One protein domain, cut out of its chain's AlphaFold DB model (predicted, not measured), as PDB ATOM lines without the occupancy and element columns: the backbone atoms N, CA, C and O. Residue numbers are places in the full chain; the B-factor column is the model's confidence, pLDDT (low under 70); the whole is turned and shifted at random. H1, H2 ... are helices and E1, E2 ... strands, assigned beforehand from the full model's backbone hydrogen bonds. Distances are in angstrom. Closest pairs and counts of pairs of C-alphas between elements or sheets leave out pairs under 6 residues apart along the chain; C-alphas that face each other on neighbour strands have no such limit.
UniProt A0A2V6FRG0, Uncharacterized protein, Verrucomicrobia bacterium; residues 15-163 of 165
ATOM      1  N   VAL A  15     -12.877 -52.484 -49.382       87.56
ATOM      2  CA  VAL A  15     -14.163 -52.176 -50.025       87.56
ATOM      3  C   VAL A  15     -15.022 -51.260 -49.147       87.56
ATOM      4  O   VAL A  15     -15.567 -50.282 -49.654       87.56
ATOM      5  N   GLU A  16     -15.102 -51.505 -47.835       86.44
ATOM      6  CA  GLU A  16     -15.856 -50.645 -46.903       86.44
ATOM      7  C   GLU A  16     -15.270 -49.229 -46.820       86.44
ATOM      8  O   GLU A  16     -16.023 -48.254 -46.792       86.44
ATOM      9  N   ILE A  17     -13.939 -49.092 -46.855       90.62
ATOM     10  CA  ILE A  17     -13.271 -47.781 -46.878       90.62
ATOM     11  C   ILE A  17     -13.567 -47.038 -48.190       90.62
ATOM     12  O   ILE A  17     -13.868 -45.844 -48.155       90.62
ATOM     13  N   MET A  18     -13.546 -47.718 -49.342       91.31
ATOM     14  CA  MET A  18     -13.870 -47.083 -50.627       91.31
ATOM     15  C   MET A  18     -15.320 -46.601 -50.698       91.31
ATOM     16  O   MET A  18     -15.570 -45.482 -51.147       91.31
ATOM     17  N   VAL A  19     -16.270 -47.403 -50.209       91.50
ATOM     18  CA  VAL A  19     -17.685 -47.009 -50.146       91.50
ATOM     19  C   VAL A  19     -17.884 -45.838 -49.178       91.50
ATOM     20  O   VAL A  19     -18.586 -44.884 -49.511       91.50
ATOM     21  N   GLY A  20     -17.222 -45.853 -48.016       91.38
ATOM     22  CA  GLY A  20     -17.274 -44.753 -47.049       91.38
ATOM     23  C   GLY A  20     -16.741 -43.429 -47.606       91.38
ATOM     24  O   GLY A  20     -17.375 -42.390 -47.433       91.38
ATOM     25  N   ILE A  21     -15.620 -43.463 -48.335       92.75
ATOM     26  CA  ILE A  21     -15.047 -42.276 -48.992       92.75
ATOM     27  C   ILE A  21     -15.973 -41.771 -50.104       92.75
ATOM     28  O   ILE A  21     -16.232 -40.569 -50.185       92.75
ATOM     29  N   ALA A  22     -16.517 -42.668 -50.933       93.38
ATOM     30  CA  ALA A  22     -17.441 -42.291 -52.000       93.38
ATOM     31  C   ALA A  22     -18.674 -41.563 -51.440       93.38
ATOM     32  O   ALA A  22     -18.990 -40.457 -51.874       93.38
ATOM     33  N   LEU A  23     -19.316 -42.119 -50.408       92.56
ATOM     34  CA  LEU A  23     -20.462 -41.479 -49.757       92.56
ATOM     35  C   LEU A  23     -20.071 -40.165 -49.057       92.56
ATOM     36  O   LEU A  23     -20.799 -39.178 -49.155       92.56
ATOM     37  N   GLY A  24     -18.904 -40.118 -48.408       94.75
ATOM     38  CA  GLY A  24     -18.400 -38.915 -47.743       94.75
ATOM     39  C   GLY A  24     -18.158 -37.745 -48.700       94.75
ATOM     40  O   GLY A  24     -18.530 -36.614 -48.390       94.75
ATOM     41  N   THR A  25     -17.597 -38.002 -49.887       94.56
ATOM     42  CA  THR A  25     -17.355 -36.953 -50.897       94.56
ATOM     43  C   THR A  25     -18.647 -36.368 -51.462       94.56
ATOM     44  O   THR A  25     -18.732 -35.154 -51.643       94.56
ATOM     45  N   ILE A  26     -19.679 -37.195 -51.671       95.19
ATOM     46  CA  ILE A  26     -21.000 -36.736 -52.129       95.19
ATOM     47  C   ILE A  26     -21.631 -35.808 -51.083       95.19
ATOM     48  O   ILE A  26     -22.099 -34.719 -51.422       95.19
ATOM     49  N   VAL A  27     -21.600 -36.203 -49.806       96.88
ATOM     50  CA  VAL A  27     -22.150 -35.394 -48.706       96.88
ATOM     51  C   VAL A  27     -21.383 -34.081 -48.552       96.88
ATOM     52  O   VAL A  27     -22.000 -33.024 -48.442       96.88
ATOM     53  N   LEU A  28     -20.048 -34.116 -48.606       95.69
ATOM     54  CA  LEU A  28     -19.230 -32.905 -48.530       95.69
ATOM     55  C   LEU A  28     -19.513 -31.953 -49.703       95.69
ATOM     56  O   LEU A  28     -19.654 -30.749 -49.494       95.69
ATOM     57  N   GLY A  29     -19.666 -32.489 -50.918       95.50
ATOM     58  CA  GLY A  29     -20.059 -31.712 -52.094       95.50
ATOM     59  C   GLY A  29     -21.413 -31.022 -51.910       95.50
ATOM     60  O   GLY A  29     -21.540 -29.828 -52.191       95.50
ATOM     61  N   ALA A  30     -22.401 -31.733 -51.358       95.19
ATOM     62  CA  ALA A  30     -23.712 -31.168 -51.045       95.19
ATOM     63  C   ALA A  30     -23.632 -30.044 -49.993       95.19
ATOM     64  O   ALA A  30     -24.273 -29.006 -50.158       95.19
ATOM     65  N   ILE A  31     -22.811 -30.199 -48.947       96.81
ATOM     66  CA  ILE A  31     -22.618 -29.181 -47.898       96.81
ATOM     67  C   ILE A  31     -21.973 -27.909 -48.462       96.81
ATOM     68  O   ILE A  31     -22.388 -26.802 -48.108       96.81
ATOM     69  N   ILE A  32     -20.985 -28.040 -49.351       96.88
ATOM     70  CA  ILE A  32     -20.330 -26.886 -49.983       96.88
ATOM     71  C   ILE A  32     -21.327 -26.144 -50.877       96.88
ATOM     72  O   ILE A  32     -21.451 -24.924 -50.773       96.88
ATOM     73  N   ALA A  33     -22.081 -26.869 -51.708       94.94
ATOM     74  CA  ALA A  33     -23.108 -26.273 -52.558       94.94
ATOM     75  C   ALA A  33     -24.182 -25.545 -51.728       94.94
ATOM     76  O   ALA A  33     -24.525 -24.399 -52.031       94.94
ATOM     77  N   ALA A  34     -24.648 -26.164 -50.638       96.06
ATOM     78  CA  ALA A  34     -25.580 -25.546 -49.700       96.06
ATOM     79  C   ALA A  34     -24.988 -24.276 -49.064       96.06
ATOM     80  O   ALA A  34     -25.634 -23.232 -49.072       96.06
ATOM     81  N   SER A  35     -23.737 -24.321 -48.603       96.62
ATOM     82  CA  SER A  35     -23.040 -23.167 -48.014       96.62
ATOM     83  C   SER A  35     -22.925 -21.992 -48.991       96.62
ATOM     84  O   SER A  35     -23.236 -20.856 -48.638       96.62
ATOM     85  N   VAL A  36     -22.542 -22.255 -50.245       96.12
ATOM     86  CA  VAL A  36     -22.457 -21.218 -51.288       96.12
ATOM     87  C   VAL A  36     -23.831 -20.613 -51.572       96.12
ATOM     88  O   VAL A  36     -23.948 -19.395 -51.724       96.12
ATOM     89  N   SER A  37     -24.876 -21.444 -51.618       96.12
ATOM     90  CA  SER A  37     -26.244 -20.965 -51.821       96.12
ATOM     91  C   SER A  37     -26.719 -20.074 -50.666       96.12
ATOM     92  O   SER A  37     -27.278 -19.011 -50.918       96.12
ATOM     93  N   LEU A  38     -26.418 -20.437 -49.415       96.19
ATOM     94  CA  LEU A  38     -26.779 -19.652 -48.232       96.19
ATOM     95  C   LEU A  38     -26.051 -18.309 -48.200       96.19
ATOM     96  O   LEU A  38     -26.688 -17.287 -47.968       96.19
ATOM     97  N   ASN A  39     -24.753 -18.289 -48.517       96.31
ATOM     98  CA  ASN A  39     -23.980 -17.048 -48.584       96.31
ATOM     99  C   ASN A  39     -24.565 -16.065 -49.608       96.31
ATOM    100  O   ASN A  39     -24.683 -14.875 -49.327       96.31
ATOM    101  N   ARG A  40     -24.975 -16.561 -50.783       94.88
ATOM    102  CA  ARG A  40     -25.641 -15.730 -51.799       94.88
ATOM    103  C   ARG A  40     -27.003 -15.235 -51.329       94.88
ATOM    104  O   ARG A  40     -27.330 -14.077 -51.562       94.88
ATOM    105  N   THR A  41     -27.776 -16.090 -50.665       96.50
ATOM    106  CA  THR A  41     -29.083 -15.710 -50.122       96.50
ATOM    107  C   THR A  41     -28.945 -14.628 -49.057       96.50
ATOM    108  O   THR A  41     -29.687 -13.657 -49.111       96.50
ATOM    109  N   PHE A  42     -27.981 -14.730 -48.137       94.88
ATOM    110  CA  PHE A  42     -27.758 -13.686 -47.132       94.88
ATOM    111  C   PHE A  42     -27.355 -12.355 -47.767       94.88
ATOM    112  O   PHE A  42     -27.968 -11.339 -47.458       94.88
ATOM    113  N   ALA A  43     -26.444 -12.368 -48.744       93.62
ATOM    114  CA  ALA A  43     -26.082 -11.156 -49.477       93.62
ATOM    115  C   ALA A  43     -27.286 -10.525 -50.207       93.62
ATOM    116  O   ALA A  43     -27.480  -9.310 -50.173       93.62
ATOM    117  N   ALA A  44     -28.135 -11.342 -50.837       92.56
ATOM    118  CA  ALA A  44     -29.344 -10.858 -51.499       92.56
ATOM    119  C   ALA A  44     -30.362 -10.273 -50.503       92.56
ATOM    120  O   ALA A  44     -31.001  -9.260 -50.791       92.56
ATOM    121  N   VAL A  45     -30.502 -10.895 -49.333       95.00
ATOM    122  CA  VAL A  45     -31.391 -10.441 -48.258       95.00
ATOM    123  C   VAL A  45     -30.925  -9.101 -47.685       95.00
ATOM    124  O   VAL A  45     -31.749  -8.202 -47.517       95.00
ATOM    125  N   ASP A  46     -29.624  -8.923 -47.461       93.25
ATOM    126  CA  ASP A  46     -29.063  -7.654 -46.984       93.25
ATOM    127  C   ASP A  46     -29.319  -6.515 -47.986       93.25
ATOM    128  O   ASP A  46     -29.799  -5.439 -47.609       93.25
ATOM    129  N   ASN A  47     -29.101  -6.770 -49.280       90.44
ATOM    130  CA  ASN A  47     -29.384  -5.803 -50.346       90.44
ATOM    131  C   ASN A  47     -30.879  -5.457 -50.441       90.44
ATOM    132  O   ASN A  47     -31.244  -4.287 -50.615       90.44
ATOM    133  N   PHE A  48     -31.753  -6.456 -50.283       92.00
ATOM    134  CA  PHE A  48     -33.198  -6.249 -50.254       92.00
ATOM    135  C   PHE A  48     -33.605  -5.344 -49.089       92.00
ATOM    136  O   PHE A  48     -34.311  -4.358 -49.305       92.00
ATOM    137  N   PHE A  49     -33.134  -5.621 -47.869       91.88
ATOM    138  CA  PHE A  49     -33.470  -4.801 -46.706       91.88
ATOM    139  C   PHE A  49     -32.901  -3.387 -46.801       91.88
ATOM    140  O   PHE A  49     -33.615  -2.433 -46.491       91.88
ATOM    141  N   SER A  50     -31.664  -3.228 -47.281       89.69
ATOM    142  CA  SER A  50     -31.069  -1.907 -47.517       89.69
ATOM    143  C   SER A  50     -31.938  -1.073 -48.463       89.69
ATOM    144  O   SER A  50     -32.328   0.049 -48.133       89.69
ATOM    145  N   THR A  51     -32.342  -1.654 -49.594       89.88
ATOM    146  CA  THR A  51     -33.202  -0.980 -50.578       89.88
ATOM    147  C   THR A  51     -34.595  -0.701 -50.015       89.88
ATOM    148  O   THR A  51     -35.130   0.395 -50.176       89.88
ATOM    149  N   HIS A  52     -35.187  -1.666 -49.313       92.75
ATOM    150  CA  HIS A  52     -36.526  -1.532 -48.752       92.75
ATOM    151  C   HIS A  52     -36.597  -0.426 -47.689       92.75
ATOM    152  O   HIS A  52     -37.513   0.396 -47.703       92.75
ATOM    153  N   LEU A  53     -35.597  -0.331 -46.808       90.12
ATOM    154  CA  LEU A  53     -35.512   0.749 -45.823       90.12
ATOM    155  C   LEU A  53     -35.344   2.121 -46.487       90.12
ATOM    156  O   LEU A  53     -35.934   3.102 -46.026       90.12
ATOM    157  N   GLN A  54     -34.582   2.201 -47.582       91.75
ATOM    158  CA  GLN A  54     -34.473   3.431 -48.367       91.75
ATOM    159  C   GLN A  54     -35.816   3.823 -48.998       91.75
ATOM    160  O   GLN A  54     -36.205   4.985 -48.902       91.75
ATOM    161  N   GLN A  55     -36.566   2.871 -49.567       91.56
ATOM    162  CA  GLN A  55     -37.905   3.120 -50.121       91.56
ATOM    163  C   GLN A  55     -38.876   3.659 -49.066       91.56
ATOM    164  O   GLN A  55     -39.524   4.681 -49.294       91.56
ATOM    165  N   VAL A  56     -38.940   3.022 -47.892       92.44
ATOM    166  CA  VAL A  56     -39.789   3.478 -46.780       92.44
ATOM    167  C   VAL A  56     -39.418   4.902 -46.367       92.44
ATOM    168  O   VAL A  56     -40.300   5.745 -46.194       92.44
ATOM    169  N   ARG A  57     -38.119   5.205 -46.277       90.06
ATOM    170  CA  ARG A  57     -37.636   6.551 -45.961       90.06
ATOM    171  C   ARG A  57     -38.069   7.568 -47.017       90.06
ATOM    172  O   ARG A  57     -38.598   8.612 -46.650       90.06
ATOM    173  N   ILE A  58     -37.873   7.285 -48.306       91.00
ATOM    174  CA  ILE A  58     -38.282   8.196 -49.389       91.00
ATOM    175  C   ILE A  58     -39.777   8.516 -49.274       91.00
ATOM    176  O   ILE A  58     -40.160   9.683 -49.327       91.00
ATOM    177  N   ILE A  59     -40.608   7.490 -49.068       93.06
ATOM    178  CA  ILE A  59     -42.062   7.634 -48.949       93.06
ATOM    179  C   ILE A  59     -42.444   8.478 -47.731       93.06
ATOM    180  O   ILE A  59     -43.337   9.315 -47.844       93.06
ATOM    181  N   ASP A  60     -41.792   8.293 -46.583       93.62
ATOM    182  CA  ASP A  60     -42.069   9.084 -45.379       93.62
ATOM    183  C   ASP A  60     -41.723  10.566 -45.579       93.62
ATOM    184  O   ASP A  60     -42.568  11.440 -45.370       93.62
ATOM    185  N   TYR A  61     -40.517  10.856 -46.083       92.81
ATOM    186  CA  TYR A  61     -40.095  12.226 -46.375       92.81
ATOM    187  C   TYR A  61     -41.031  12.895 -47.381       92.81
ATOM    188  O   TYR A  61     -41.473  14.018 -47.144       92.81
ATOM    189  N   LEU A  62     -41.352  12.210 -48.481       91.56
ATOM    190  CA  LEU A  62     -42.216  12.759 -49.519       91.56
ATOM    191  C   LEU A  62     -43.635  12.999 -48.995       91.56
ATOM    192  O   LEU A  62     -44.180  14.080 -49.192       91.56
ATOM    193  N   ASN A  63     -44.223  12.041 -48.272       93.19
ATOM    194  CA  ASN A  63     -45.554  12.211 -47.687       93.19
ATOM    195  C   ASN A  63     -45.602  13.368 -46.695       93.19
ATOM    196  O   ASN A  63     -46.555  14.147 -46.703       93.19
ATOM    197  N   ARG A  64     -44.594  13.476 -45.825       91.62
ATOM    198  CA  ARG A  64     -44.498  14.575 -44.868       91.62
ATOM    199  C   ARG A  64     -44.446  15.913 -45.590       91.62
ATOM    200  O   ARG A  64     -45.155  16.840 -45.199       91.62
ATOM    201  N   ASP A  65     -43.643  15.997 -46.645       89.94
ATOM    202  CA  ASP A  65     -43.388  17.249 -47.338       89.94
ATOM    203  C   ASP A  65     -44.547  17.658 -48.247       89.94
ATOM    204  O   ASP A  65     -44.906  18.829 -48.242       89.94
ATOM    205  N   VAL A  66     -45.225  16.710 -48.896       89.69
ATOM    206  CA  VAL A  66     -46.471  16.962 -49.637       89.69
ATOM    207  C   VAL A  66     -47.595  17.402 -48.696       89.69
ATOM    208  O   VAL A  66     -48.282  18.376 -48.979       89.69
ATOM    209  N   LYS A  67     -47.772  16.748 -47.539       91.06
ATOM    210  CA  LYS A  67     -48.858  17.090 -46.599       91.06
ATOM    211  C   LYS A  67     -48.695  18.453 -45.935       91.06
ATOM    212  O   LYS A  67     -49.694  19.082 -45.601       91.06
ATOM    213  N   ARG A  68     -47.460  18.903 -45.700       87.50
ATOM    214  CA  ARG A  68     -47.199  20.258 -45.175       87.50
ATOM    215  C   ARG A  68     -47.207  21.330 -46.267       87.50
ATOM    216  O   ARG A  68     -47.086  22.511 -45.946       87.50
ATOM    217  N   SER A  69     -47.285  20.924 -47.528       84.56
ATOM    218  CA  SER A  69     -47.180  21.809 -48.671       84.56
ATOM    219  C   SER A  69     -48.536  22.378 -49.076       84.56
ATOM    220  O   SER A  69     -49.560  21.710 -48.973       84.56
ATOM    221  N   ASN A  70     -48.541  23.629 -49.536       79.38
ATOM    222  CA  ASN A  70     -49.741  24.259 -50.088       79.38
ATOM    223  C   ASN A  70     -49.952  23.895 -51.567       79.38
ATOM    224  O   ASN A  70     -51.078  23.878 -52.053       79.38
ATOM    225  N   ILE A  71     -48.862  23.632 -52.286       78.38
ATOM    226  CA  ILE A  71     -48.852  23.265 -53.703       78.38
ATOM    227  C   ILE A  71     -47.795  22.174 -53.859       78.38
ATOM    228  O   ILE A  71     -46.705  22.308 -53.319       78.38
ATOM    229  N   ALA A  72     -48.082  21.111 -54.598       83.25
ATOM    230  CA  ALA A  72     -47.074  20.132 -54.975       83.25
ATOM    231  C   ALA A  72     -47.177  19.888 -56.477       83.25
ATOM    232  O   ALA A  72     -48.263  19.608 -56.985       83.25
ATOM    233  N   GLU A  73     -46.059  20.010 -57.178       83.12
ATOM    234  CA  GLU A  73     -45.988  19.851 -58.627       83.12
ATOM    235  C   GLU A  73     -44.867  18.890 -58.988       83.12
ATOM    236  O   GLU A  73     -43.866  18.737 -58.286       83.12
ATOM    237  N   ILE A  74     -45.050  18.236 -60.121       85.31
ATOM    238  CA  ILE A  74     -44.082  17.313 -60.687       85.31
ATOM    239  C   ILE A  74     -43.576  17.960 -61.973       85.31
ATOM    240  O   ILE A  74     -44.363  18.497 -62.753       85.31
ATOM    241  N   SER A  75     -42.262  17.925 -62.194       84.12
ATOM    242  CA  SER A  75     -41.653  18.375 -63.449       84.12
ATOM    243  C   SER A  75     -42.254  17.630 -64.643       84.12
ATOM    244  O   SER A  75     -42.590  16.454 -64.508       84.12
ATOM    245  N   ALA A  76     -42.273  18.245 -65.827       81.62
ATOM    246  CA  ALA A  76     -42.747  17.592 -67.054       81.62
ATOM    247  C   ALA A  76     -42.045  16.246 -67.338       81.62
ATOM    248  O   ALA A  76     -42.686  15.302 -67.788       81.62
ATOM    249  N   ASP A  77     -40.762  16.136 -66.984       82.75
ATOM    250  CA  ASP A  77     -39.960  14.920 -67.165       82.75
ATOM    251  C   ASP A  77     -40.184  13.860 -66.071       82.75
ATOM    252  O   ASP A  77     -39.536  12.818 -66.071       82.75
ATOM    253  N   ALA A  78     -41.068  14.125 -65.102       81.56
ATOM    254  CA  ALA A  78     -41.365  13.272 -63.946       81.56
ATOM    255  C   ALA A  78     -40.154  12.883 -63.064       81.56
ATOM    256  O   ALA A  78     -40.248  11.965 -62.251       81.56
ATOM    257  N   GLN A  79     -39.026  13.592 -63.182       85.88
ATOM    258  CA  GLN A  79     -37.798  13.323 -62.419       85.88
ATOM    259  C   GLN A  79     -37.610  14.229 -61.202       85.88
ATOM    260  O   GLN A  79     -36.777  13.935 -60.341       85.88
ATOM    261  N   THR A  80     -38.359  15.330 -61.128       85.75
ATOM    262  CA  THR A  80     -38.272  16.290 -60.029       85.75
ATOM    263  C   THR A  80     -39.649  16.569 -59.448       85.75
ATOM    264  O   THR A  80     -40.618  16.754 -60.184       85.75
ATOM    265  N   ILE A  81     -39.735  16.608 -58.121       87.38
ATOM    266  CA  ILE A  81     -40.946  16.987 -57.389       87.38
ATOM    267  C   ILE A  81     -40.653  18.275 -56.631       87.38
ATOM    268  O   ILE A  81     -39.671  18.360 -55.890       87.38
ATOM    269  N   TYR A  82     -41.528  19.257 -56.808       84.88
ATOM    270  CA  TYR A  82     -41.503  20.538 -56.123       84.88
ATOM    271  C   TYR A  82     -42.629  20.566 -55.094       84.88
ATOM    272  O   TYR A  82     -43.797  20.404 -55.440       84.88
ATOM    273  N   CYS A  83     -42.281  20.779 -53.828       85.19
ATOM    274  CA  CYS A  83     -43.243  20.979 -52.750       85.19
ATOM    275  C   CYS A  83     -43.022  22.370 -52.148       85.19
ATOM    276  O   CYS A  83     -41.958  22.648 -51.584       85.19
ATOM    277  N   TRP A  84     -44.029  23.238 -52.225       81.56
ATOM    278  CA  TRP A  84     -43.981  24.578 -51.638       81.56
ATOM    279  C   TRP A  84     -44.546  24.568 -50.224       81.56
ATOM    280  O   TRP A  84     -45.756  24.440 -50.006       81.56
ATOM    281  N   VAL A  85     -43.662  24.674 -49.241       83.75
ATOM    282  CA  VAL A  85     -43.997  24.571 -47.822       83.75
ATOM    283  C   VAL A  85     -44.056  25.967 -47.209       83.75
ATOM    284  O   VAL A  85     -43.076  26.711 -47.288       83.75
ATOM    285  N   PRO A  86     -45.169  26.366 -46.572       81.50
ATOM    286  CA  PRO A  86     -45.224  27.645 -45.878       81.50
ATOM    287  C   PRO A  86     -44.166  27.717 -44.771       81.50
ATOM    288  O   PRO A  86     -44.014  26.793 -43.970       81.50
ATOM    289  N   LYS A  87     -43.438  28.834 -44.694       82.12
ATOM    290  CA  LYS A  87     -42.457  29.046 -43.626       82.12
ATOM    291  C   LYS A  87     -43.165  29.489 -42.339       82.12
ATOM    292  O   LYS A  87     -43.474  30.668 -42.167       82.12
ATOM    293  N   TYR A  88     -43.410  28.545 -41.432       85.06
ATOM    294  CA  TYR A  88     -44.121  28.791 -40.166       85.06
ATOM    295  C   TYR A  88     -43.270  29.420 -39.054       85.06
ATOM    296  O   TYR A  88     -43.823  29.893 -38.062       85.06
ATOM    297  N   VAL A  89     -41.946  29.398 -39.184       87.50
ATOM    298  CA  VAL A  89     -40.997  29.925 -38.194       87.50
ATOM    299  C   VAL A  89     -40.145  30.992 -38.865       87.50
ATOM    300  O   VAL A  89     -39.782  30.840 -40.031       87.50
ATOM    301  N   VAL A  90     -39.859  32.070 -38.138       87.81
ATOM    302  CA  VAL A  90     -38.953  33.124 -38.601       87.81
ATOM    303  C   VAL A  90     -37.516  32.643 -38.428       87.81
ATOM    304  O   VAL A  90     -37.053  32.464 -37.298       87.81
ATOM    305  N   ALA A  91     -36.816  32.404 -39.533       84.31
ATOM    306  CA  ALA A  91     -35.416  32.003 -39.517       84.31
ATOM    307  C   ALA A  91     -34.490  33.233 -39.603       84.31
ATOM    308  O   ALA A  91     -34.885  34.274 -40.134       84.31
ATOM    309  N   PRO A  92     -33.240  33.145 -39.112       81.81
ATOM    310  CA  PRO A  92     -32.235  34.174 -39.369       81.81
ATOM    311  C   PRO A  92     -32.055  34.399 -40.879       81.81
ATOM    312  O   PRO A  92     -31.871  33.441 -41.626       81.81
ATOM    313  N   GLY A  93     -32.090  35.657 -41.325       78.81
ATOM    314  CA  GLY A  93     -31.928  36.023 -42.739       78.81
ATOM    315  C   GLY A  93     -33.225  36.079 -43.556       78.81
ATOM    316  O   GLY A  93     -33.191  36.527 -44.700       78.81
ATOM    317  N   ASP A  94     -34.365  35.689 -42.981       79.12
ATOM    318  CA  ASP A  94     -35.674  35.970 -43.573       79.12
ATOM    319  C   ASP A  94     -35.947  37.493 -43.588       79.12
ATOM    320  O   ASP A  94     -35.502  38.228 -42.705       79.12
ATOM    321  N   THR A  95     -36.704  37.993 -44.571       80.00
ATOM    322  CA  THR A  95     -36.940  39.446 -44.746       80.00
ATOM    323  C   THR A  95     -37.681  40.110 -43.583       80.00
ATOM    324  O   THR A  95     -37.598  41.320 -43.407       80.00
ATOM    325  N   ASP A  96     -38.431  39.332 -42.804       80.94
ATOM    326  CA  ASP A  96     -39.179  39.767 -41.621       80.94
ATOM    327  C   ASP A  96     -38.483  39.406 -40.297       80.94
ATOM    328  O   ASP A  96     -39.051  39.598 -39.215       80.94
ATOM    329  N   ALA A  97     -37.253  38.891 -40.370       86.44
ATOM    330  CA  ALA A  97     -36.455  38.566 -39.202       86.44
ATOM    331  C   ALA A  97     -35.956  39.839 -38.509       86.44
ATOM    332  O   ALA A  97     -35.297  40.699 -39.090       86.44
ATOM    333  N   THR A  98     -36.238  39.928 -37.217       88.88
ATOM    334  CA  THR A  98     -35.734  40.938 -36.290       88.88
ATOM    335  C   THR A  98     -35.078  40.227 -35.110       88.88
ATOM    336  O   THR A  98     -35.420  39.090 -34.790       88.88
ATOM    337  N   SER A  99     -34.156  40.896 -34.411       86.88
ATOM    338  CA  SER A  99     -33.446  40.311 -33.257       86.88
ATOM    339  C   SER A  99     -34.389  39.695 -32.200       86.88
ATOM    340  O   SER A  99     -34.036  38.719 -31.547       86.88
ATOM    341  N   GLY A 100     -35.616  40.217 -32.069       89.69
ATOM    342  CA  GLY A 100     -36.608  39.757 -31.093       89.69
ATOM    343  C   GLY A 100     -37.590  38.679 -31.566       89.69
ATOM    344  O   GLY A 100     -38.365  38.201 -30.743       89.69
ATOM    345  N   ASN A 101     -37.612  38.306 -32.852       89.62
ATOM    346  CA  ASN A 101     -38.593  37.345 -33.387       89.62
ATOM    347  C   ASN A 101     -37.972  36.110 -34.066       89.62
ATOM    348  O   ASN A 101     -38.709  35.223 -34.498       89.62
ATOM    349  N   ILE A 102     -36.645  36.019 -34.142       90.25
ATOM    350  CA  ILE A 102     -35.955  34.832 -34.654       90.25
ATOM    351  C   ILE A 102     -36.359  33.603 -33.823       90.25
ATOM    352  O   ILE A 102     -36.452  33.666 -32.599       90.25
ATOM    353  N   ASN A 103     -36.601  32.478 -34.498       88.62
ATOM    354  CA  ASN A 103     -37.085  31.214 -33.930       88.62
ATOM    355  C   ASN A 103     -38.484  31.284 -33.291       88.62
ATOM    356  O   ASN A 103     -38.905  30.341 -32.620       88.62
ATOM    357  N   THR A 104     -39.235  32.366 -33.514       91.75
ATOM    358  CA  THR A 104     -40.638  32.459 -33.090       91.75
ATOM    359  C   THR A 104     -41.586  32.032 -34.209       91.75
ATOM    360  O   THR A 104     -41.228  31.995 -35.392       91.75
ATOM    361  N   ARG A 105     -42.820  31.665 -33.835       88.94
ATOM    362  CA  ARG A 105     -43.864  31.306 -34.803       88.94
ATOM    363  C   ARG A 105     -44.274  32.547 -35.587       88.94
ATOM    364  O   ARG A 105     -44.619  33.571 -35.002       88.94
ATOM    365  N   ARG A 106     -44.287  32.430 -36.911       87.75
ATOM    366  CA  ARG A 106     -44.702  33.509 -37.799       87.75
ATOM    367  C   ARG A 106     -46.222  33.679 -37.754       87.75
ATOM    368  O   ARG A 106     -46.970  32.699 -37.773       87.75
ATOM    369  N   THR A 107     -46.672  34.929 -37.691       86.19
ATOM    370  CA  THR A 107     -48.104  35.260 -37.688       86.19
ATOM    371  C   THR A 107     -48.633  35.226 -39.122       86.19
ATOM    372  O   THR A 107     -48.038  35.871 -39.986       86.19
ATOM    373  N   PRO A 108     -49.724  34.494 -39.413       86.88
ATOM    374  CA  PRO A 108     -50.278  34.457 -40.757       86.88
ATOM    375  C   PRO A 108     -50.917  35.794 -41.135       86.88
ATOM    376  O   PRO A 108     -51.621  36.414 -40.341       86.88
ATOM    377  N   THR A 109     -50.741  36.190 -42.390       85.81
ATOM    378  CA  THR A 109     -51.494  37.269 -43.027       85.81
ATOM    379  C   THR A 109     -52.608  36.662 -43.866       85.81
ATOM    380  O   THR A 109     -52.361  35.818 -44.728       85.81
ATOM    381  N   ILE A 110     -53.844  37.093 -43.625       86.44
ATOM    382  CA  ILE A 110     -55.015  36.634 -44.374       86.44
ATOM    383  C   ILE A 110     -55.390  37.721 -45.373       86.44
ATOM    384  O   ILE A 110     -55.687  38.848 -44.988       86.44
ATOM    385  N   THR A 111     -55.375  37.383 -46.659       86.44
ATOM    386  CA  THR A 111     -55.750  38.301 -47.740       86.44
ATOM    387  C   THR A 111     -56.966  37.757 -48.469       86.44
ATOM    388  O   THR A 111     -57.004  36.584 -48.833       86.44
ATOM    389  N   LYS A 112     -57.971  38.603 -48.704       86.06
ATOM    390  CA  LYS A 112     -59.107  38.247 -49.554       86.06
ATOM    391  C   LYS A 112     -58.707  38.421 -51.019       86.06
ATOM    392  O   LYS A 112     -58.401  39.529 -51.445       86.06
ATOM    393  N   THR A 113     -58.715  37.335 -51.776       81.56
ATOM    394  CA  THR A 113     -58.549  37.327 -53.231       81.56
ATOM    395  C   THR A 113     -59.922  37.236 -53.905       81.56
ATOM    396  O   THR A 113     -60.937  36.980 -53.251       81.56
ATOM    397  N   GLY A 114     -59.983  37.427 -55.227       83.94
ATOM    398  CA  GLY A 114     -61.229  37.250 -55.991       83.94
ATOM    399  C   GLY A 114     -61.833  35.839 -55.890       83.94
ATOM    400  O   GLY A 114     -63.019  35.670 -56.152       83.94
ATOM    401  N   TYR A 115     -61.040  34.851 -55.458       80.12
ATOM    402  CA  TYR A 115     -61.414  33.438 -55.358       80.12
ATOM    403  C   TYR A 115     -61.632  32.951 -53.914       80.12
ATOM    404  O   TYR A 115     -61.988  31.793 -53.717       80.12
ATOM    405  N   GLY A 116     -61.423  33.796 -52.896       84.19
ATOM    406  CA  GLY A 116     -61.606  33.412 -51.492       84.19
ATOM    407  C   GLY A 116     -60.632  34.089 -50.532       84.19
ATOM    408  O   GLY A 116     -60.173  35.202 -50.774       84.19
ATOM    409  N   TYR A 117     -60.325  33.428 -49.416       83.81
ATOM    410  CA  TYR A 117     -59.302  33.878 -48.469       83.81
ATOM    411  C   TYR A 117     -58.023  33.071 -48.674       83.81
ATOM    412  O   TYR A 117     -58.053  31.845 -48.661       83.81
ATOM    413  N   GLN A 118     -56.901  33.763 -48.832       79.69
ATOM    414  CA  GLN A 118     -55.574  33.170 -48.882       79.69
ATOM    415  C   GLN A 118     -54.847  33.446 -47.567       79.69
ATOM    416  O   GLN A 118     -54.776  34.591 -47.118       79.69
ATOM    417  N   VAL A 119     -54.295  32.394 -46.964       81.94
ATOM    418  CA  VAL A 119     -53.478  32.481 -45.751       81.94
ATOM    419  C   VAL A 119     -52.012  32.385 -46.152       81.94
ATOM    420  O   VAL A 119     -51.584  31.383 -46.714       81.94
ATOM    421  N   ASN A 120     -51.242  33.427 -45.858       81.50
ATOM    422  CA  ASN A 120     -49.815  33.491 -46.143       81.50
ATOM    423  C   ASN A 120     -49.038  33.578 -44.840       81.50
ATOM    424  O   ASN A 120     -49.388  34.363 -43.965       81.50
ATOM    425  N   TYR A 121     -47.971  32.797 -44.724       81.62
ATOM    426  CA  TYR A 121     -47.094  32.881 -43.563       81.62
ATOM    427  C   TYR A 121     -45.920  33.802 -43.847       81.62
ATOM    428  O   TYR A 121     -45.690  34.689 -43.049       81.62
ATOM    429  N   TYR A 122     -45.231  33.674 -44.980       79.50
ATOM    430  CA  TYR A 122     -44.079  34.514 -45.318       79.50
ATOM    431  C   TYR A 122     -44.494  35.777 -46.106       79.50
ATOM    432  O   TYR A 122     -45.372  35.678 -46.961       79.50
ATOM    433  N   PRO A 123     -43.897  36.957 -45.856       66.56
ATOM    434  CA  PRO A 123     -44.214  38.169 -46.619       66.56
ATOM    435  C   PRO A 123     -43.454  38.297 -47.951       66.56
ATOM    436  O   PRO A 123     -43.781  39.177 -48.742       66.56
ATOM    437  N   GLY A 124     -42.441  37.460 -48.200       63.94
ATOM    438  CA  GLY A 124     -41.642  37.502 -49.426       63.94
ATOM    439  C   GLY A 124     -42.115  36.509 -50.484       63.94
ATOM    440  O   GLY A 124     -42.322  35.332 -50.200       63.94
ATOM    441  N   THR A 125     -42.192  36.950 -51.733       57.44
ATOM    442  CA  THR A 125     -42.376  36.065 -52.881       57.44
ATOM    443  C   THR A 125     -41.026  35.516 -53.320       57.44
ATOM    444  O   THR A 125     -40.197  36.249 -53.854       57.44
ATOM    445  N   VAL A 126     -40.777  34.224 -53.100       54.53
ATOM    446  CA  VAL A 126     -39.572  33.584 -53.642       54.53
ATOM    447  C   VAL A 126     -39.980  32.800 -54.878       54.53
ATOM    448  O   VAL A 126     -40.780  31.866 -54.797       54.53
ATOM    449  N   GLN A 127     -39.453  33.190 -56.039       52.62
ATOM    450  CA  GLN A 127     -39.511  32.346 -57.225       52.62
ATOM    451  C   GLN A 127     -38.578  31.164 -56.976       52.62
ATOM    452  O   GLN A 127     -37.367  31.281 -57.132       52.62
ATOM    453  N   ASN A 128     -39.135  30.035 -56.559       52.06
ATOM    454  CA  ASN A 128     -38.367  28.818 -56.359       52.06
ATOM    455  C   ASN A 128     -38.958  27.699 -57.216       52.06
ATOM    456  O   ASN A 128     -40.046  27.205 -56.925       52.06
ATOM    457  N   GLY A 129     -38.218  27.308 -58.258       49.75
ATOM    458  CA  GLY A 129     -38.520  26.170 -59.130       49.75
ATOM    459  C   GLY A 129     -38.785  26.543 -60.601       49.75
ATOM    460  O   GLY A 129     -39.211  27.666 -60.895       49.75
ATOM    461  N   PRO A 130     -38.538  25.619 -61.551       44.94
ATOM    462  CA  PRO A 130     -38.976  25.751 -62.933       44.94
ATOM    463  C   PRO A 130     -40.491  25.524 -62.970       44.94
ATOM    464  O   PRO A 130     -40.972  24.407 -62.836       44.94
ATOM    465  N   GLY A 131     -41.230  26.624 -63.071       51.75
ATOM    466  CA  GLY A 131     -42.691  26.664 -62.940       51.75
ATOM    467  C   GLY A 131     -43.207  28.072 -62.633       51.75
ATOM    468  O   GLY A 131     -44.340  28.404 -62.956       51.75
ATOM    469  N   GLY A 132     -42.345  28.951 -62.100       48.25
ATOM    470  CA  GLY A 132     -42.625  30.391 -62.023       48.25
ATOM    471  C   GLY A 132     -43.724  30.787 -61.031       48.25
ATOM    472  O   GLY A 132     -44.125  31.950 -61.001       48.25
ATOM    473  N   THR A 133     -44.200  29.869 -60.190       53.31
ATOM    474  CA  THR A 133     -45.172  30.170 -59.140       53.31
ATOM    475  C   THR A 133     -44.482  30.905 -57.993       53.31
ATOM    476  O   THR A 133     -43.737  30.360 -57.184       53.31
ATOM    477  N   SER A 134     -44.719  32.213 -57.951       54.03
ATOM    478  CA  SER A 134     -44.311  33.103 -56.870       54.03
ATOM    479  C   SER A 134     -45.056  32.734 -55.581       54.03
ATOM    480  O   SER A 134     -46.166  33.209 -55.335       54.03
ATOM    481  N   THR A 135     -44.452  31.886 -54.750       58.03
ATOM    482  CA  THR A 135     -45.033  31.448 -53.472       58.03
ATOM    483  C   THR A 135     -44.287  32.001 -52.265       58.03
ATOM    484  O   THR A 135     -43.059  32.048 -52.220       58.03
ATOM    485  N   ASN A 136     -45.062  32.351 -51.242       61.09
ATOM    486  CA  ASN A 136     -44.614  32.777 -49.917       61.09
ATOM    487  C   ASN A 136     -44.134  31.583 -49.057       61.09
ATOM    488  O   ASN A 136     -44.622  31.366 -47.943       61.09
ATOM    489  N   GLY A 137     -43.238  30.747 -49.591       65.69
ATOM    490  CA  GLY A 137     -42.848  29.472 -48.981       65.69
ATOM    491  C   GLY A 137     -41.404  29.058 -49.254       65.69
ATOM    492  O   GLY A 137     -40.738  29.592 -50.139       65.69
ATOM    493  N   SER A 138     -40.929  28.095 -48.465       71.50
ATOM    494  CA  SER A 138     -39.702  27.346 -48.734       71.50
ATOM    495  C   SER A 138     -39.994  26.303 -49.808       71.50
ATOM    496  O   SER A 138     -41.041  25.650 -49.775       71.50
ATOM    497  N   ALA A 139     -39.090  26.160 -50.774       76.62
ATOM    498  CA  ALA A 139     -39.189  25.099 -51.761       76.62
ATOM    499  C   ALA A 139     -38.394  23.892 -51.292       76.62
ATOM    500  O   ALA A 139     -37.181  23.965 -51.079       76.62
ATOM    501  N   VAL A 140     -39.099  22.774 -51.181       85.44
ATOM    502  CA  VAL A 140     -38.485  21.465 -51.051       85.44
ATOM    503  C   VAL A 140     -38.467  20.836 -52.429       85.44
ATOM    504  O   VAL A 140     -39.512  20.681 -53.060       85.44
ATOM    505  N   VAL A 141     -37.281  20.461 -52.883       87.81
ATOM    506  CA  VAL A 141     -37.076  19.860 -54.196       87.81
ATOM    507  C   VAL A 141     -36.548  18.452 -54.014       87.81
ATOM    508  O   VAL A 141     -35.491  18.258 -53.414       87.81
ATOM    509  N   TYR A 142     -37.273  17.478 -54.544       90.81
ATOM    510  CA  TYR A 142     -36.788  16.111 -54.680       90.81
ATOM    511  C   TYR A 142     -36.318  15.910 -56.106       90.81
ATOM    512  O   TYR A 142     -37.108  16.100 -57.023       90.81
ATOM    513  N   SER A 143     -35.069  15.508 -56.295       89.81
ATOM    514  CA  SER A 143     -34.497  15.276 -57.622       89.81
ATOM    515  C   SER A 143     -33.656  14.012 -57.635       89.81
ATOM    516  O   SER A 143     -32.974  13.690 -56.657       89.81
ATOM    517  N   ILE A 144     -33.655  13.333 -58.774       88.81
ATOM    518  CA  ILE A 144     -32.747  12.220 -59.033       88.81
ATOM    519  C   ILE A 144     -31.410  12.795 -59.514       88.81
ATOM    520  O   ILE A 144     -31.371  13.614 -60.429       88.81
ATOM    521  N   SER A 145     -30.311  12.365 -58.900       86.25
ATOM    522  CA  SER A 145     -28.953  12.681 -59.344       86.25
ATOM    523  C   SER A 145     -28.137  11.398 -59.393       86.25
ATOM    524  O   SER A 145     -27.751  10.840 -58.361       86.25
ATOM    525  N   GLY A 146     -27.937  10.888 -60.609       85.88
ATOM    526  CA  GLY A 146     -27.339   9.577 -60.839       85.88
ATOM    527  C   GLY A 146     -28.116   8.472 -60.120       85.88
ATOM    528  O   GLY A 146     -29.294   8.257 -60.382       85.88
ATOM    529  N   GLN A 147     -27.437   7.794 -59.197       85.62
ATOM    530  CA  GLN A 147     -27.960   6.685 -58.391       85.62
ATOM    531  C   GLN A 147     -28.558   7.123 -57.037       85.62
ATOM    532  O   GLN A 147     -28.846   6.299 -56.170       85.62
ATOM    533  N   SER A 148     -28.705   8.430 -56.814       88.81
ATOM    534  CA  SER A 148     -29.176   8.985 -55.546       88.81
ATOM    535  C   SER A 148     -30.431   9.820 -55.721       88.81
ATOM    536  O   SER A 148     -30.607  10.524 -56.716       88.81
ATOM    537  N   ILE A 149     -31.281   9.785 -54.700       90.56
ATOM    538  CA  ILE A 149     -32.386  10.722 -54.556       90.56
ATOM    539  C   ILE A 149     -31.961  11.774 -53.544       90.56
ATOM    540  O   ILE A 149     -31.592  11.474 -52.403       90.56
ATOM    541  N   LEU A 150     -32.011  13.020 -53.991       91.25
ATOM    542  CA  LEU A 150     -31.648  14.193 -53.221       91.25
ATOM    543  C   LEU A 150     -32.918  14.928 -52.817       91.25
ATOM    544  O   LEU A 150     -33.847  15.064 -53.609       91.25
ATOM    545  N   ARG A 151     -32.926  15.434 -51.590       90.06
ATOM    546  CA  ARG A 151     -33.909  16.380 -51.079       90.06
ATOM    547  C   ARG A 151     -33.193  17.689 -50.785       90.06
ATOM    548  O   ARG A 151     -32.299  17.712 -49.947       90.06
ATOM    549  N   THR A 152     -33.607  18.765 -51.428       87.56
ATOM    550  CA  THR A 152     -33.074  20.108 -51.196       87.56
ATOM    551  C   THR A 152     -34.134  20.955 -50.514       87.56
ATOM    552  O   THR A 152     -35.245  21.033 -51.018       87.56
ATOM    553  N   GLU A 153     -33.817  21.584 -49.388       81.50
ATOM    554  CA  GLU A 153     -34.705  22.525 -48.687       81.50
ATOM    555  C   GLU A 153     -33.902  23.778 -48.344       81.50
ATOM    556  O   GLU A 153     -32.838  23.672 -47.738       81.50
ATOM    557  N   ASP A 154     -34.367  24.950 -48.790       72.75
ATOM    558  CA  ASP A 154     -33.691  26.242 -48.569       72.75
ATOM    559  C   ASP A 154     -32.179  26.226 -48.924       72.75
ATOM    560  O   ASP A 154     -31.348  26.830 -48.250       72.75
ATOM    561  N   GLY A 155     -31.808  25.503 -49.989       72.06
ATOM    562  CA  GLY A 155     -30.422  25.369 -50.463       72.06
ATOM    563  C   GLY A 155     -29.591  24.284 -49.765       72.06
ATOM    564  O   GLY A 155     -28.484  23.985 -50.212       72.06
ATOM    565  N   VAL A 156     -30.117  23.642 -48.719       80.75
ATOM    566  CA  VAL A 156     -29.464  22.517 -48.039       80.75
ATOM    567  C   VAL A 156     -29.839  21.212 -48.730       80.75
ATOM    568  O   VAL A 156     -31.003  20.808 -48.723       80.75
ATOM    569  N   VAL A 157     -28.846  20.529 -49.302       87.31
ATOM    570  CA  VAL A 157     -29.019  19.242 -49.987       87.31
ATOM    571  C   VAL A 157     -28.814  18.090 -49.007       87.31
ATOM    572  O   VAL A 157     -27.797  18.007 -48.325       87.31
ATOM    573  N   THR A 158     -29.776  17.175 -48.959       89.50
ATOM    574  CA  THR A 158     -29.745  15.953 -48.153       89.50
ATOM    575  C   THR A 158     -29.967  14.738 -49.048       89.50
ATOM    576  O   THR A 158     -30.997  14.638 -49.715       89.50
ATOM    577  N   THR A 159     -29.043  13.779 -49.038       90.25
ATOM    578  CA  THR A 159     -29.244  12.486 -49.705       90.25
ATOM    579  C   THR A 159     -30.204  11.637 -48.883       90.25
ATOM    580  O   THR A 159     -29.901  11.260 -47.751       90.25
ATOM    581  N   ILE A 160     -31.377  11.336 -49.441       89.19
ATOM    582  CA  ILE A 160     -32.394  10.535 -48.747       89.19
ATOM    583  C   ILE A 160     -32.273   9.050 -49.079       89.19
ATOM    584  O   ILE A 160     -32.565   8.211 -48.229       89.19
ATOM    585  N   ALA A 161     -31.788   8.731 -50.274       86.81
ATOM    586  CA  ALA A 161     -31.526   7.375 -50.724       86.81
ATOM    587  C   ALA A 161     -30.378   7.368 -51.732       86.81
ATOM    588  O   ALA A 161     -30.201   8.331 -52.479       86.81
ATOM    589  N   SER A 162     -29.627   6.277 -51.749       85.88
ATOM    590  CA  SER A 162     -28.535   6.030 -52.680       85.88
ATOM    591  C   SER A 162     -28.366   4.527 -52.843       85.88
ATOM    592  O   SER A 162     -28.153   3.820 -51.851       85.88
ATOM    593  N   CYS A 163     -28.406   4.037 -54.076       72.62
ATOM    594  CA  CYS A 163     -27.815   2.739 -54.359       72.62
ATOM    595  C   CYS A 163     -26.304   2.945 -54.530       72.62
ATOM    596  O   CYS A 163     -25.850   3.698 -55.386       72.62
TER     597      CYS A 163
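This is residues 15 to 163 of the 165 residues of an uncharacterized protein of Verrucomicrobia bacterium (UniProt A0A2V6FRG0). A long helix, H1, sticks out like a handle with residues 15 to 46 free, while its residues 50 to 67 pack on one face of a twisted five-strand sheet, making two layers. Beyond the sheet, at the end far from Val 15, sits the small hairpin E3 and E4. The 149 printed residues hold H1 and then seven strands, E1 to E7, a mixed class; the antiparallel sheet has the order E1, E2, E5, E6, E7. The whole is extended, radius of gyration of the C-alphas 27.8 A, spanning 100 by 38 by 25 A, with H1 making much of the length.

H1, residues 15 to 67, measures 77.5 A from C-alpha 15 at (-14.163, -52.176, -50.025) to C-alpha 67. E1 is residues 71 to 74, E2 80 to 86, E3 109 to 113, E4 116 to 120, E5 137 to 145 at 24.1 A, E6 148 to 153, and E7 156 to 162, ending at (-28.535, 6.030, -52.680).

H1 is on the sheet, over E5, E6 and E7, along the strands at 17 degrees to E5 on the local plane. Its closest C-alphas to E7 are Gln 54 and Ala 161, 5.5 A. Every O i to N i+4 pair in H1 is within hydrogen-bond range. In the hairpin E1 and E2, N 73 and O 82 are 2.9 A apart; between E2 and E5, N 83 and O 140 are 2.9 A apart. E3 and E4 have N 111 and O 118 at 2.9 A. E5, E6 and E7 form a meander, each strand the antiparallel neighbour of the one before, with N 143 and O 150 at 3.0 A and N 151 and O 158 at 2.8 A.

The C-alphas of Val 15 and Gly 114, the two farthest apart, are 101.2 A apart. The printed part has no cut. The links E2 to E3 and E4 to E5 are long. Residues 123 to 137 have pLDDT under 70.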